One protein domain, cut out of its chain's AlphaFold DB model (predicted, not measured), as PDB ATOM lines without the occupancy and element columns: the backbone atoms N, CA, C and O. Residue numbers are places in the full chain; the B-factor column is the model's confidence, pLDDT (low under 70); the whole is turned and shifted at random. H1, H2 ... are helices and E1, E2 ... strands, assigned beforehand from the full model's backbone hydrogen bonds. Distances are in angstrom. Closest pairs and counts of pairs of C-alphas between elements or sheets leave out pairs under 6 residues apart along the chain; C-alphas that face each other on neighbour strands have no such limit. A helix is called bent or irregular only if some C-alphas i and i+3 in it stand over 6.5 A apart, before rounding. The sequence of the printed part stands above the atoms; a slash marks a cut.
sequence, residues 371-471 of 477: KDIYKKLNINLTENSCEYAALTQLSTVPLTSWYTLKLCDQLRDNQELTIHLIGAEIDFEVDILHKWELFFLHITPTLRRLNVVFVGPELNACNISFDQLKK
ATOM      1  N   LYS A 371     -61.665 -26.257  21.665       89.56
ATOM      2  CA  LYS A 371     -62.774 -27.205  21.466       89.56
ATOM      3  C   LYS A 371     -62.710 -27.943  20.126       89.56
ATOM      4  O   LYS A 371     -63.120 -29.098  20.065       89.56
ATOM      5  N   ASP A 372     -62.206 -27.308  19.070       91.81
ATOM      6  CA  ASP A 372     -62.103 -27.934  17.748       91.81
ATOM      7  C   ASP A 372     -61.022 -29.021  17.756       91.81
ATOM      8  O   ASP A 372     -61.226 -30.115  17.228       91.81
ATOM      9  N   ILE A 373     -59.900 -28.740  18.429       93.06
ATOM     10  CA  ILE A 373     -58.817 -29.706  18.635       93.06
ATOM     11  C   ILE A 373     -59.309 -30.889  19.469       93.06
ATOM     12  O   ILE A 373     -59.109 -32.038  19.080       93.06
ATOM     13  N   TYR A 374     -60.025 -30.632  20.566       92.31
ATOM     14  CA  TYR A 374     -60.589 -31.693  21.405       92.31
ATOM     15  C   TYR A 374     -61.533 -32.615  20.624       92.31
ATOM     16  O   TYR A 374     -61.417 -33.835  20.730       92.31
ATOM     17  N   LYS A 375     -62.390 -32.055  19.759       90.62
ATOM     18  CA  LYS A 375     -63.239 -32.846  18.853       90.62
ATOM     19  C   LYS A 375     -62.413 -33.715  17.900       90.62
ATOM     20  O   LYS A 375     -62.710 -34.895  17.737       90.62
ATOM     21  N   LYS A 376     -61.357 -33.170  17.281       91.75
ATOM     22  CA  LYS A 376     -60.478 -33.934  16.370       91.75
ATOM     23  C   LYS A 376     -59.769 -35.090  17.078       91.75
ATOM     24  O   LYS A 376     -59.666 -36.179  16.501       91.75
ATOM     25  N   LEU A 377     -59.356 -34.859  18.322       90.88
ATOM     26  CA  LEU A 377     -58.739 -35.837  19.219       90.88
ATOM     27  C   LEU A 377     -59.735 -36.835  19.836       90.88
ATOM     28  O   LEU A 377     -59.320 -37.718  20.582       90.88
ATOM     29  N   ASN A 378     -61.024 -36.736  19.492       87.88
ATOM     30  CA  ASN A 378     -62.103 -37.568  20.026       87.88
ATOM     31  C   ASN A 378     -62.203 -37.521  21.561       87.88
ATOM     32  O   ASN A 378     -62.517 -38.518  22.208       87.88
ATOM     33  N   ILE A 379     -61.903 -36.360  22.144       87.81
ATOM     34  CA  ILE A 379     -62.134 -36.125  23.563       87.81
ATOM     35  C   ILE A 379     -63.619 -35.833  23.734       87.81
ATOM     36  O   ILE A 379     -64.148 -34.896  23.125       87.81
ATOM     37  N   ASN A 380     -64.283 -36.618  24.579       81.38
ATOM     38  CA  ASN A 380     -65.643 -36.314  24.979       81.38
ATOM     39  C   ASN A 380     -65.612 -35.045  25.837       81.38
ATOM     40  O   ASN A 380     -65.061 -35.045  26.935       81.38
ATOM     41  N   LEU A 381     -66.142 -33.943  25.301       77.94
ATOM     42  CA  LEU A 381     -66.271 -32.698  26.046       77.94
ATOM     43  C   LEU A 381     -67.294 -32.938  27.149       77.94
ATOM     44  O   LEU A 381     -68.495 -32.921  26.890       77.94
ATOM     45  N   THR A 382     -66.817 -33.204  28.359       68.88
ATOM     46  CA  THR A 382     -67.714 -33.563  29.445       68.88
ATOM     47  C   THR A 382     -68.586 -32.370  29.822       68.88
ATOM     48  O   THR A 382     -68.150 -31.217  29.826       68.88
ATOM     49  N   GLU A 383     -69.850 -32.640  30.152       75.44
ATOM     50  CA  GLU A 383     -70.739 -31.632  30.749       75.44
ATOM     51  C   GLU A 383     -70.219 -31.172  32.123       75.44
ATOM     52  O   GLU A 383     -70.629 -30.138  32.653       75.44
ATOM     53  N   ASN A 384     -69.275 -31.927  32.693       84.38
ATOM     54  CA  ASN A 384     -68.572 -31.596  33.914       84.38
ATOM     55  C   ASN A 384     -67.595 -30.430  33.687       84.38
ATOM     56  O   ASN A 384     -66.464 -30.589  33.225       84.38
ATOM     57  N   SER A 385     -68.032 -29.241  34.093       88.38
ATOM     58  CA  SER A 385     -67.261 -27.996  34.056       88.38
ATOM     59  C   SER A 385     -65.878 -28.101  34.715       88.38
ATOM     60  O   SER A 385     -64.935 -27.483  34.220       88.38
ATOM     61  N   CYS A 386     -65.729 -28.881  35.792       91.25
ATOM     62  CA  CYS A 386     -64.448 -29.073  36.475       91.25
ATOM     63  C   CYS A 386     -63.459 -29.849  35.609       91.25
ATOM     64  O   CYS A 386     -62.297 -29.465  35.507       91.25
ATOM     65  N   GLU A 387     -63.911 -30.937  34.991       89.75
ATOM     66  CA  GLU A 387     -63.060 -31.772  34.143       89.75
ATOM     67  C   GLU A 387     -62.657 -31.026  32.872       89.75
ATOM     68  O   GLU A 387     -61.479 -31.019  32.516       89.75
ATOM     69  N   TYR A 388     -63.596 -30.302  32.256       90.06
ATOM     70  CA  TYR A 388     -63.275 -29.403  31.152       90.06
ATOM     71  C   TYR A 388     -62.234 -28.351  31.570       90.06
ATOM     72  O   TYR A 388     -61.266 -28.130  30.843       90.06
ATOM     73  N   ALA A 389     -62.373 -27.745  32.754       91.88
ATOM     74  CA  ALA A 389     -61.393 -26.789  33.269       91.88
ATOM     75  C   ALA A 389     -60.006 -27.428  33.462       91.88
ATOM     76  O   ALA A 389     -59.013 -26.874  32.985       91.88
ATOM     77  N   ALA A 390     -59.935 -28.612  34.075       90.44
ATOM     78  CA  ALA A 390     -58.682 -29.345  34.251       90.44
ATOM     79  C   ALA A 390     -58.026 -29.685  32.906       90.44
ATOM     80  O   ALA A 390     -56.829 -29.472  32.725       90.44
ATOM     81  N   LEU A 391     -58.809 -30.142  31.928       91.06
ATOM     82  CA  LEU A 391     -58.309 -30.442  30.591       91.06
ATOM     83  C   LEU A 391     -57.762 -29.185  29.897       91.06
ATOM     84  O   LEU A 391     -56.669 -29.217  29.326       91.06
ATOM     85  N   THR A 392     -58.482 -28.061  29.996       91.38
ATOM     86  CA  THR A 392     -58.008 -26.786  29.440       91.38
ATOM     87  C   THR A 392     -56.713 -26.330  30.092       91.38
ATOM     88  O   THR A 392     -55.806 -25.940  29.362       91.38
ATOM     89  N   GLN A 393     -56.570 -26.481  31.413       90.06
ATOM     90  CA  GLN A 393     -55.335 -26.171  32.130       90.06
ATOM     91  C   GLN A 393     -54.161 -27.025  31.631       90.06
ATOM     92  O   GLN A 393     -53.117 -26.475  31.298       90.06
ATOM     93  N   LEU A 394     -54.338 -28.342  31.496       89.94
ATOM     94  CA  LEU A 394     -53.279 -29.249  31.024       89.94
ATOM     95  C   LEU A 394     -52.842 -28.963  29.584       89.94
ATOM     96  O   LEU A 394     -51.671 -29.085  29.239       89.94
ATOM     97  N   SER A 395     -53.792 -28.616  28.722       92.56
ATOM     98  CA  SER A 395     -53.516 -28.400  27.300       92.56
ATOM     99  C   SER A 395     -53.096 -26.966  26.964       92.56
ATOM    100  O   SER A 395     -52.714 -26.711  25.823       92.56
ATOM    101  N   THR A 396     -53.179 -26.029  27.918       92.06
ATOM    102  CA  THR A 396     -53.063 -24.592  27.630       92.06
ATOM    103  C   THR A 396     -51.724 -24.245  26.993       92.06
ATOM    104  O   THR A 396     -51.700 -23.618  25.935       92.06
ATOM    105  N   VAL A 397     -50.608 -24.692  27.577       92.12
ATOM    106  CA  VAL A 397     -49.267 -24.326  27.099       92.12
ATOM    107  C   VAL A 397     -48.925 -25.028  25.777       92.12
ATOM    108  O   VAL A 397     -48.550 -24.323  24.831       92.12
ATOM    109  N   PRO A 398     -49.136 -26.355  25.624       94.25
ATOM    110  CA  PRO A 398     -48.916 -27.026  24.345       94.25
ATOM    111  C   PRO A 398     -49.775 -26.456  23.211       94.25
ATOM    112  O   PRO A 398     -49.244 -26.129  22.151       94.25
ATOM    113  N   LEU A 399     -51.082 -26.260  23.428       94.88
ATOM    114  CA  LEU A 399     -51.980 -25.774  22.375       94.88
ATOM    115  C   LEU A 399     -51.752 -24.305  22.034       94.88
ATOM    116  O   LEU A 399     -51.890 -23.937  20.871       94.88
ATOM    117  N   THR A 400     -51.374 -23.471  23.005       93.75
ATOM    118  CA  THR A 400     -51.004 -22.072  22.730       93.75
ATOM    119  C   THR A 400     -49.736 -22.010  21.883       93.75
ATOM    120  O   THR A 400     -49.683 -21.272  20.898       93.75
ATOM    121  N   SER A 401     -48.739 -22.834  22.213       93.94
ATOM    122  CA  SER A 401     -47.491 -22.928  21.447       93.94
ATOM    123  C   SER A 401     -47.750 -23.438  20.031       93.94
ATOM    124  O   SER A 401     -47.300 -22.838  19.055       93.94
ATOM    125  N   TRP A 402     -48.547 -24.502  19.911       94.75
ATOM    126  CA  TRP A 402     -48.954 -25.065  18.629       94.75
ATOM    127  C   TRP A 402     -49.704 -24.037  17.781       94.75
ATOM    128  O   TRP A 402     -49.362 -23.816  16.622       94.75
ATOM    129  N   TYR A 403     -50.688 -23.351  18.366       94.81
ATOM    130  CA  TYR A 403     -51.471 -22.341  17.663       94.81
ATOM    131  C   TYR A 403     -50.592 -21.179  17.194       94.81
ATOM    132  O   TYR A 403     -50.716 -20.744  16.055       94.81
ATOM    133  N   THR A 404     -49.639 -20.731  18.010       93.44
ATOM    134  CA  THR A 404     -48.693 -19.672  17.623       93.44
ATOM    135  C   THR A 404     -47.840 -20.086  16.424       93.44
ATOM    136  O   THR A 404     -47.719 -19.338  15.454       93.44
ATOM    137  N   LEU A 405     -47.294 -21.303  16.436       92.94
ATOM    138  CA  LEU A 405     -46.472 -21.819  15.339       92.94
ATOM    139  C   LEU A 405     -47.286 -22.087  14.071       92.94
ATOM    140  O   LEU A 405     -46.800 -21.843  12.966       92.94
ATOM    141  N   LYS A 406     -48.548 -22.500  14.222       91.06
ATOM    142  CA  LYS A 406     -49.519 -22.571  13.126       91.06
ATOM    143  C   LYS A 406     -49.705 -21.202  12.471       91.06
ATOM    144  O   LYS A 406     -49.684 -21.112  11.248       91.06
ATOM    145  N   LEU A 407     -49.869 -20.141  13.267       91.25
ATOM    146  CA  LEU A 407     -49.995 -18.775  12.748       91.25
ATOM    147  C   LEU A 407     -48.737 -18.306  12.016       91.25
ATOM    148  O   LEU A 407     -48.842 -17.438  11.163       91.25
ATOM    149  N   CYS A 408     -47.572 -18.871  12.318       90.38
ATOM    150  CA  CYS A 408     -46.304 -18.524  11.675       90.38
ATOM    151  C   CYS A 408     -45.941 -19.463  10.509       90.38
ATOM    152  O   CYS A 408     -44.825 -19.401   9.998       90.38
ATOM    153  N   ASP A 409     -46.860 -20.359  10.128       87.69
ATOM    154  CA  ASP A 409     -46.672 -21.412   9.122       87.69
ATOM    155  C   ASP A 409     -45.451 -22.317   9.386       87.69
ATOM    156  O   ASP A 409     -44.879 -22.912   8.482       87.69
ATOM    157  N   GLN A 410     -45.057 -22.463  10.656       88.44
ATOM    158  CA  GLN A 410     -43.868 -23.222  11.071       88.44
ATOM    159  C   GLN A 410     -44.151 -24.710  11.335       88.44
ATOM    160  O   GLN A 410     -43.269 -25.436  11.784       88.44
ATOM    161  N   LEU A 411     -45.377 -25.187  11.104       88.19
ATOM    162  CA  LEU A 411     -45.768 -26.568  11.425       88.19
ATOM    163  C   LEU A 411     -45.721 -27.532  10.232       88.19
ATOM    164  O   LEU A 411     -45.743 -28.741  10.442       88.19
ATOM    165  N   ARG A 412     -45.700 -27.039   8.987       83.06
ATOM    166  CA  ARG A 412     -45.822 -27.911   7.804       83.06
ATOM    167  C   ARG A 412     -44.518 -28.615   7.447       83.06
ATOM    168  O   ARG A 412     -44.541 -29.810   7.184       83.06
ATOM    169  N   ASP A 413     -43.400 -27.898   7.513       83.31
ATOM    170  CA  ASP A 413     -42.153 -28.356   6.882       83.31
ATOM    171  C   ASP A 413     -41.089 -28.838   7.879       83.31
ATOM    172  O   ASP A 413     -40.010 -29.279   7.487       83.31
ATOM    173  N   ASN A 414     -41.386 -28.792   9.180       86.38
ATOM    174  CA  ASN A 414     -40.425 -29.120  10.229       86.38
ATOM    175  C   ASN A 414     -40.649 -30.533  10.782       86.38
ATOM    176  O   ASN A 414     -41.688 -30.826  11.370       86.38
ATOM    177  N   GLN A 415     -39.637 -31.397  10.645       91.00
ATOM    178  CA  GLN A 415     -39.615 -32.720  11.290       91.00
ATOM    179  C   GLN A 415     -39.072 -32.680  12.722       91.00
ATOM    180  O   GLN A 415     -39.339 -33.590  13.509       91.00
ATOM    181  N   GLU A 416     -38.335 -31.628  13.067       93.69
ATOM    182  CA  GLU A 416     -37.788 -31.396  14.397       93.69
ATOM    183  C   GLU A 416     -38.028 -29.944  14.800       93.69
ATOM    184  O   GLU A 416     -37.852 -29.031  13.992       93.69
ATOM    185  N   LEU A 417     -38.457 -29.733  16.043       94.19
ATOM    186  CA  LEU A 417     -38.766 -28.406  16.556       94.19
ATOM    187  C   LEU A 417     -38.318 -28.285  18.009       94.19
ATOM    188  O   LEU A 417     -38.540 -29.188  18.814       94.19
ATOM    189  N   THR A 418     -37.711 -27.145  18.338       94.38
ATOM    190  CA  THR A 418     -37.279 -26.819  19.698       94.38
ATOM    191  C   THR A 418     -38.055 -25.613  20.213       94.38
ATOM    192  O   THR A 418     -38.029 -24.550  19.594       94.38
ATOM    193  N   ILE A 419     -38.738 -25.768  21.350       93.50
ATOM    194  CA  ILE A 419     -39.495 -24.704  22.020       93.50
ATOM    195  C   ILE A 419     -38.806 -24.358  23.329       93.50
ATOM    196  O   ILE A 419     -38.675 -25.206  24.207       93.50
ATOM    197  N   HIS A 420     -38.407 -23.097  23.472       93.69
ATOM    198  CA  HIS A 420     -37.895 -22.559  24.725       93.69
ATOM    199  C   HIS A 420     -39.036 -21.897  25.501       93.69
ATOM    200  O   HIS A 420     -39.574 -20.878  25.068       93.69
ATOM    201  N   LEU A 421     -39.400 -22.470  26.646       91.25
ATOM    202  CA  LEU A 421     -40.424 -21.933  27.539       91.25
ATOM    203  C   LEU A 421     -39.766 -21.088  28.616       91.25
ATOM    204  O   LEU A 421     -39.182 -21.616  29.561       91.25
ATOM    205  N   ILE A 422     -39.851 -19.773  28.448       91.75
ATOM    206  CA  ILE A 422     -39.306 -18.807  29.399       91.75
ATOM    207  C   ILE A 422     -40.312 -18.568  30.528       91.75
ATOM    208  O   ILE A 422     -41.493 -18.358  30.269       91.75
ATOM    209  N   GLY A 423     -39.829 -18.549  31.769       88.12
ATOM    210  CA  GLY A 423     -40.650 -18.396  32.969       88.12
ATOM    211  C   GLY A 423     -41.307 -19.692  33.444       88.12
ATOM    212  O   GLY A 423     -42.265 -19.613  34.195       88.12
ATOM    213  N   ALA A 424     -40.813 -20.856  33.012       87.56
ATOM    214  CA  ALA A 424     -41.409 -22.135  33.384       87.56
ATOM    215  C   ALA A 424     -41.316 -22.414  34.895       87.56
ATOM    216  O   ALA A 424     -40.267 -22.204  35.519       87.56
ATOM    217  N   GLU A 425     -42.399 -22.951  35.447       84.00
ATOM    218  CA  GLU A 425     -42.550 -23.400  36.825       84.00
ATOM    219  C   GLU A 425     -42.673 -24.931  36.876       84.00
ATOM    220  O   GLU A 425     -43.252 -25.579  36.000       84.00
ATOM    221  N   ILE A 426     -42.123 -25.541  37.930       78.50
ATOM    222  CA  ILE A 426     -42.104 -27.006  38.075       78.50
ATOM    223  C   ILE A 426     -43.526 -27.569  38.157       78.50
ATOM    224  O   ILE A 426     -43.889 -28.473  37.405       78.50
ATOM    225  N   ASP A 427     -44.328 -27.003  39.058       73.06
ATOM    226  CA  ASP A 427     -45.661 -27.507  39.392       73.06
ATOM    227  C   ASP A 427     -46.703 -27.215  38.294       73.06
ATOM    228  O   ASP A 427     -47.851 -27.653  38.404       73.06
ATOM    229  N   PHE A 428     -46.333 -26.463  37.247       77.00
ATOM    230  CA  PHE A 428     -47.246 -26.072  36.176       77.00
ATOM    231  C   PHE A 428     -46.831 -26.624  34.810       77.00
ATOM    232  O   PHE A 428     -47.602 -27.390  34.239       77.00
ATOM    233  N   GLU A 429     -45.647 -26.293  34.284       83.19
ATOM    234  CA  GLU A 429     -45.224 -26.746  32.950       83.19
ATOM    235  C   GLU A 429     -44.448 -28.068  32.951       83.19
ATOM    236  O   GLU A 429     -44.550 -28.828  31.985       83.19
ATOM    237  N   VAL A 430     -43.670 -28.348  34.002       75.81
ATOM    238  CA  VAL A 430     -42.779 -29.524  34.037       75.81
ATOM    239  C   VAL A 430     -43.533 -30.793  34.438       75.81
ATOM    240  O   VAL A 430     -43.373 -31.819  33.774       75.81
ATOM    241  N   ASP A 431     -44.415 -30.728  35.445       73.81
ATOM    242  CA  ASP A 431     -45.258 -31.864  35.892       73.81
ATOM    243  C   ASP A 431     -46.211 -32.383  34.789       73.81
ATOM    244  O   ASP A 431     -46.786 -33.468  34.878       73.81
ATOM    245  N   ILE A 432     -46.370 -31.617  33.707       76.88
ATOM    246  CA  ILE A 432     -47.221 -31.953  32.562       76.88
ATOM    247  C   ILE A 432     -46.422 -32.250  31.287       76.88
ATOM    248  O   ILE A 432     -46.982 -32.169  30.192       76.88
ATOM    249  N   LEU A 433     -45.133 -32.605  31.386       81.69
ATOM    250  CA  LEU A 433     -44.274 -32.829  30.215       81.69
ATOM    251  C   LEU A 433     -44.882 -33.818  29.205       81.69
ATOM    252  O   LEU A 433     -44.923 -33.529  28.012       81.69
ATOM    253  N   HIS A 434     -45.446 -34.939  29.661       82.75
ATOM    254  CA  HIS A 434     -46.103 -35.914  28.774       82.75
ATOM    255  C   HIS A 434     -47.300 -35.334  28.013       82.75
ATOM    256  O   HIS A 434     -47.674 -35.841  26.959       82.75
ATOM    257  N   LYS A 435     -47.915 -34.254  28.506       88.69
ATOM    258  CA  LYS A 435     -49.036 -33.589  27.826       88.69
ATOM    259  C   LYS A 435     -48.590 -32.816  26.587       88.69
ATOM    260  O   LYS A 435     -49.419 -32.600  25.706       88.69
ATOM    261  N   TRP A 436     -47.313 -32.439  26.482       92.00
ATOM    262  CA  TRP A 436     -46.755 -31.862  25.255       92.00
ATOM    263  C   TRP A 436     -46.820 -32.842  24.097       92.00
ATOM    264  O   TRP A 436     -47.172 -32.465  22.985       92.00
ATOM    265  N   GLU A 437     -46.558 -34.115  24.364       90.00
ATOM    266  CA  GLU A 437     -46.709 -35.150  23.353       90.00
ATOM    267  C   GLU A 437     -48.161 -35.205  22.852       90.00
ATOM    268  O   GLU A 437     -48.423 -35.057  21.660       90.00
ATOM    269  N   LEU A 438     -49.115 -35.292  23.781       91.69
ATOM    270  CA  LEU A 438     -50.539 -35.465  23.480       91.69
ATOM    271  C   LEU A 438     -51.178 -34.257  22.779       91.69
ATOM    272  O   LEU A 438     -52.017 -34.413  21.892       91.69
ATOM    273  N   PHE A 439     -50.825 -33.044  23.202       94.25
ATOM    274  CA  PHE A 439     -51.459 -31.809  22.732       94.25
ATOM    275  C   PHE A 439     -50.598 -31.004  21.757       94.25
ATOM    276  O   PHE A 439     -51.040 -29.953  21.308       94.25
ATOM    277  N   PHE A 440     -49.400 -31.471  21.407       94.62
ATOM    278  CA  PHE A 440     -48.566 -30.840  20.384       94.62
ATOM    279  C   PHE A 440     -48.118 -31.858  19.338       94.62
ATOM    280  O   PHE A 440     -48.442 -31.708  18.157       94.62
ATOM    281  N   LEU A 441     -47.376 -32.889  19.751       92.25
ATOM    282  CA  LEU A 441     -46.780 -33.847  18.818       92.25
ATOM    283  C   LEU A 441     -47.863 -34.668  18.106       92.25
ATOM    284  O   LEU A 441     -47.907 -34.707  16.882       92.25
ATOM    285  N   HIS A 442     -48.812 -35.227  18.858       91.50
ATOM    286  CA  HIS A 442     -49.900 -36.055  18.320       91.50
ATOM    287  C   HIS A 442     -50.868 -35.289  17.411       91.50
ATOM    288  O   HIS A 442     -51.623 -35.916  16.669       91.50
ATOM    289  N   ILE A 443     -50.861 -33.952  17.434       93.69
ATOM    290  CA  ILE A 443     -51.658 -33.116  16.521       93.69
ATOM    291  C   ILE A 443     -50.842 -32.530  15.359       93.69
ATOM    292  O   ILE A 443     -51.412 -31.826  14.524       93.69
ATOM    293  N   THR A 444     -49.538 -32.818  15.288       93.94
ATOM    294  CA  THR A 444     -48.610 -32.304  14.266       93.94
ATOM    295  C   THR A 444     -47.931 -33.476  13.546       93.94
ATOM    296  O   THR A 444     -46.802 -33.823  13.878       93.94
ATOM    297  N   PRO A 445     -48.590 -34.098  12.550       89.88
ATOM    298  CA  PRO A 445     -48.145 -35.374  11.970       89.88
ATOM    299  C   PRO A 445     -46.766 -35.329  11.292       89.88
ATOM    300  O   PRO A 445     -46.087 -36.344  11.177       89.88
ATOM    301  N   THR A 446     -46.360 -34.156  10.806       89.62
ATOM    302  CA  THR A 446     -45.072 -33.914  10.138       89.62
ATOM    303  C   THR A 446     -43.900 -33.895  11.118       89.62
ATOM    304  O   THR A 446     -42.770 -34.203  10.731       89.62
ATOM    305  N   LEU A 447     -44.166 -33.574  12.385       92.38
ATOM    306  CA  LEU A 447     -43.166 -33.434  13.428       92.38
ATOM    307  C   LEU A 447     -42.850 -34.801  14.042       92.38
ATOM    308  O   LEU A 447     -43.725 -35.472  14.581       92.38
ATOM    309  N   ARG A 448     -41.582 -35.207  13.988       90.25
ATOM    310  CA  ARG A 448     -41.088 -36.468  14.565       90.25
ATOM    311  C   ARG A 448     -40.425 -36.269  15.917       90.25
ATOM    312  O   ARG A 448     -40.417 -37.183  16.735       90.25
ATOM    313  N   ARG A 449     -39.843 -35.089  16.147       92.06
ATOM    314  CA  ARG A 449     -39.164 -34.758  17.398       92.06
ATOM    315  C   ARG A 449     -39.549 -33.369  17.880       92.06
ATOM    316  O   ARG A 449     -39.409 -32.387  17.155       92.06
ATOM    317  N   LEU A 450     -39.988 -33.300  19.130       93.19
ATOM    318  CA  LEU A 450     -40.250 -32.059  19.840       93.19
ATOM    319  C   LEU A 450     -39.289 -31.962  21.026       93.19
ATOM    320  O   LEU A 450     -39.353 -32.775  21.945       93.19
ATOM    321  N   ASN A 451     -38.418 -30.960  21.009       92.94
ATOM    322  CA  ASN A 451     -37.545 -30.629  22.125       92.94
ATOM    323  C   ASN A 451     -38.185 -29.475  22.907       92.94
ATOM    324  O   ASN A 451     -38.312 -28.366  22.388       92.94
ATOM    325  N   VAL A 452     -38.590 -29.712  24.152       92.06
ATOM    326  CA  VAL A 452     -39.127 -28.658  25.026       92.06
ATOM    327  C   VAL A 452     -38.068 -28.294  26.059       92.06
ATOM    328  O   VAL A 452     -37.663 -29.128  26.867       92.06
ATOM    329  N   VAL A 453     -37.597 -27.051  26.013       91.12
ATOM    330  CA  VAL A 453     -36.555 -26.522  26.896       91.12
ATOM    331  C   VAL A 453     -37.198 -25.557  27.883       91.12
ATOM    332  O   VAL A 453     -37.556 -24.436  27.526       91.12
ATOM    333  N   PHE A 454     -37.337 -25.984  29.134       89.12
ATOM    334  CA  PHE A 454     -37.847 -25.141  30.214       89.12
ATOM    335  C   PHE A 454     -36.744 -24.216  30.734       89.12
ATOM    336  O   PHE A 454     -35.642 -24.662  31.054       89.12
ATOM    337  N   VAL A 455     -37.043 -22.923  30.830       89.62
ATOM    338  CA  VAL A 455     -36.124 -21.889  31.309       89.62
ATOM    339  C   VAL A 455     -36.855 -21.046  32.345       89.62
ATOM    340  O   VAL A 455     -37.785 -20.323  32.012       89.62
ATOM    341  N   GLY A 456     -36.437 -21.089  33.604       86.19
ATOM    342  CA  GLY A 456     -37.086 -20.310  34.652       86.19
ATOM    343  C   GLY A 456     -36.295 -20.327  35.956       86.19
ATOM    344  O   GLY A 456     -35.648 -21.331  36.259       86.19
ATOM    345  N   PRO A 457     -36.326 -19.234  36.742       82.75
ATOM    346  CA  PRO A 457     -35.685 -19.196  38.057       82.75
ATOM    347  C   PRO A 457     -36.340 -20.168  39.055       82.75
ATOM    348  O   PRO A 457     -35.690 -20.596  40.008       82.75
ATOM    349  N   GLU A 458     -37.595 -20.552  38.809       77.69
ATOM    350  CA  GLU A 458     -38.387 -21.446  39.659       77.69
ATOM    351  C   GLU A 458     -38.112 -22.942  39.403       77.69
ATOM    352  O   GLU A 458     -38.606 -23.799  40.133       77.69
ATOM    353  N   LEU A 459     -37.257 -23.287  38.429       74.81
ATOM    354  CA  LEU A 459     -36.871 -24.668  38.084       74.81
ATOM    355  C   LEU A 459     -35.830 -25.279  39.043       74.81
ATOM    356  O   LEU A 459     -34.989 -26.085  38.648       74.81
ATOM    357  N   ASN A 460     -35.829 -24.860  40.307       66.19
ATOM    358  CA  ASN A 460     -34.725 -25.094  41.230       66.19
ATOM    359  C   ASN A 460     -34.444 -26.599  41.453       66.19
ATOM    360  O   ASN A 460     -35.258 -27.333  42.016       66.19
ATOM    361  N   ALA A 461     -33.242 -27.034  41.061       53.88
ATOM    362  CA  ALA A 461     -32.778 -28.426  41.037       53.88
ATOM    363  C   ALA A 461     -32.836 -29.165  42.386       53.88
ATOM    364  O   ALA A 461     -32.807 -30.390  42.423       53.88
ATOM    365  N   CYS A 462     -32.913 -28.451  43.513       53.75
ATOM    366  CA  CYS A 462     -32.991 -29.076  44.835       53.75
ATOM    367  C   CYS A 462     -34.349 -29.741  45.137       53.75
ATOM    368  O   CYS A 462     -34.448 -30.440  46.144       53.75
ATOM    369  N   ASN A 463     -35.370 -29.522  44.299       49.78
ATOM    370  CA  ASN A 463     -36.719 -30.069  44.473       49.78
ATOM    371  C   ASN A 463     -37.071 -31.191  43.477       49.78
ATOM    372  O   ASN A 463     -38.167 -31.736  43.573       49.78
ATOM    373  N   ILE A 464     -36.179 -31.544  42.541       52.72
ATOM    374  CA  ILE A 464     -36.437 -32.569  41.516       52.72
ATOM    375  C   ILE A 464     -35.240 -33.514  41.414       52.72
ATOM    376  O   ILE A 464     -34.103 -33.074  41.252       52.72
ATOM    377  N   SER A 465     -35.498 -34.823  41.424       51.47
ATOM    378  CA  SER A 465     -34.523 -35.783  40.905       51.47
ATOM    379  C   SER A 465     -34.552 -35.725  39.376       51.47
ATOM    380  O   SER A 465     -35.527 -36.140  38.751       51.47
ATOM    381  N   PHE A 466     -33.492 -35.200  38.750       50.25
ATOM    382  CA  PHE A 466     -33.352 -35.162  37.285       50.25
ATOM    383  C   PHE A 466     -33.489 -36.545  36.630       50.25
ATOM    384  O   PHE A 466     -33.807 -36.635  35.444       50.25
ATOM    385  N   ASP A 467     -33.285 -37.619  37.389       51.16
ATOM    386  CA  ASP A 467     -33.425 -38.984  36.897       51.16
ATOM    387  C   ASP A 467     -34.896 -39.384  36.679       51.16
ATOM    388  O   ASP A 467     -35.167 -40.245  35.846       51.16
ATOM    389  N   GLN A 468     -35.865 -38.692  37.297       50.41
ATOM    390  CA  GLN A 468     -37.301 -38.863  37.015       50.41
ATOM    391  C   GLN A 468     -37.704 -38.274  35.652       50.41
ATOM    392  O   GLN A 468     -38.490 -38.877  34.923       50.41
ATOM    393  N   LEU A 469     -37.123 -37.133  35.260       51.00
ATOM    394  CA  LEU A 469     -37.394 -36.485  33.965       51.00
ATOM    395  C   LEU A 469     -36.749 -37.224  32.785       51.00
ATOM    396  O   LEU A 469     -37.245 -37.164  31.664       51.00
ATOM    397  N   LYS A 470     -35.657 -37.961  33.022       48.59
ATOM    398  CA  LYS A 470     -35.012 -38.795  31.991       48.59
ATOM    399  C   LYS A 470     -35.806 -40.060  31.644       48.59
ATOM    400  O   LYS A 470     -35.562 -40.643  30.587       48.59
ATOM    401  N   LYS A 471     -36.725 -40.491  32.517       44.44
ATOM    402  CA  LYS A 471     -37.545 -41.704  32.339       44.44
ATOM    403  C   LYS A 471     -38.779 -41.487  31.471       44.44
ATOM    404  O   LYS A 471     -39.356 -42.455  30.991       44.44
TER     405      LYS A 471
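Overview. This is residues 371 to 471 of the 477 residues of the protein "zf-Mss51 domain-containing protein" of Glossina fuscipes fuscipes (UniProt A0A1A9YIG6). Two parallel strands, E1 and E2, lie side by side as a narrow ribbon, and helix H4 and arm H2b, which touch each other, stand to one side of it near the middle of the domain. From there the bent helix H2 turns a corner, and its other arm, H2a, reaches away from the ribbon toward the side where H1 lies, while the short H5, joined to E2 by a link of 10 residues, lies off to the side of the ribbon, apart from H4 and E1, and of the elements its centre is the farthest from the mean of the C-alphas, at 18.1 A. The printed part has 101 residues with five named helices and two named strands, in the order H1 H2 E1 H3 H4 E2 H5; the sheet has the order E1, E2 and is parallel, and the class is mixed, helices and strands. The whole is compact, with a radius of gyration of the C-alphas of 14.6 A, and spans 40 by 38 by 24 A.

Along the chain. E1, residues 416 to 422, is 19.6 A from first to last C-alpha and begins with C-alpha 416 at (-37.788, -31.396, 14.397). E2, residues 449 to 455, measures 19.2 A. Between them along the chain come H3, residues 426 to 430, and H4, residues 433 to 439, 10.4 A long. H3 is neither bent nor irregular, but only just: C-alphas 427 and 430 are 6.4 A apart. H2, residues 385 to 407, was assigned as one helix by its hydrogen bonds but is bent, with C-alphas 394 and 397 standing 7.5 A apart. Its arms are H2a, residues 385 to 394, 14.4 A, and H2b, residues 397 to 407, 15.4 A. H1, residues 371 to 376, measures 8.7 A and begins with C-alpha 371 at (-62.774, -27.205, 21.466). H5, residues 466 to 469, ends with C-alpha 469 at (-37.394, -36.485, 33.965).

Arrangement. E1 and E2 are parallel neighbours, with 15 degrees between their directions. The C-alphas of Thr 418 and Asn 451 face each other at 4.5 A; N 419 and O 451 are within hydrogen-bond range at 2.8 A, and so are N 453 and O 419 at 2.8 A. E1, H3, H4 and E2 form a strand-helix-strand unit, two parallel neighbour strands with helices between them along the chain, and its crossover is right-handed. The closest C-alphas of H4 and E2, those of Glu 437 and Leu 450, are 8.0 A apart; those of H3 and E2, Val 430 and Phe 454, are 7.6 A apart. H3 and H4 meet only through their link. H2b and H4 touch, closest at the C-alphas of Pro 398 and Trp 436, 5.4 A apart, with a steep tilt of 46 degrees, the same way. H2a and H4 are close but not clearly touching, with the C-alphas of Leu 394 and Lys 435 closest at 6.9 A. The arms H2a and H2b stand at a steep tilt of 67 degrees, only just short of about perpendicular. H1 is apart from H2a and H4, and H5 is apart from H4 and E1. Each O i to N i+4 pair is within hydrogen-bond range in H1, H2a, H2b and H3; in H4 1 of 3 is, beside 3 of 4 O i to N i+3 pairs, and H5 is too short for an O i to N i+4 pair.

Size, cuts and confidence. The two C-alphas farthest apart, those of Glu 383 and Cys 462, are 40.4 A from each other. The printed part runs from 371 to 471 with no cut. The links E1 to H3 and H3 to H4 are tight, the other four are short, and no link is long. The mean pLDDT of the printed part is 84.2; residue 382 and residues 460 to 471 are under 70, and H5 has a mean of 51.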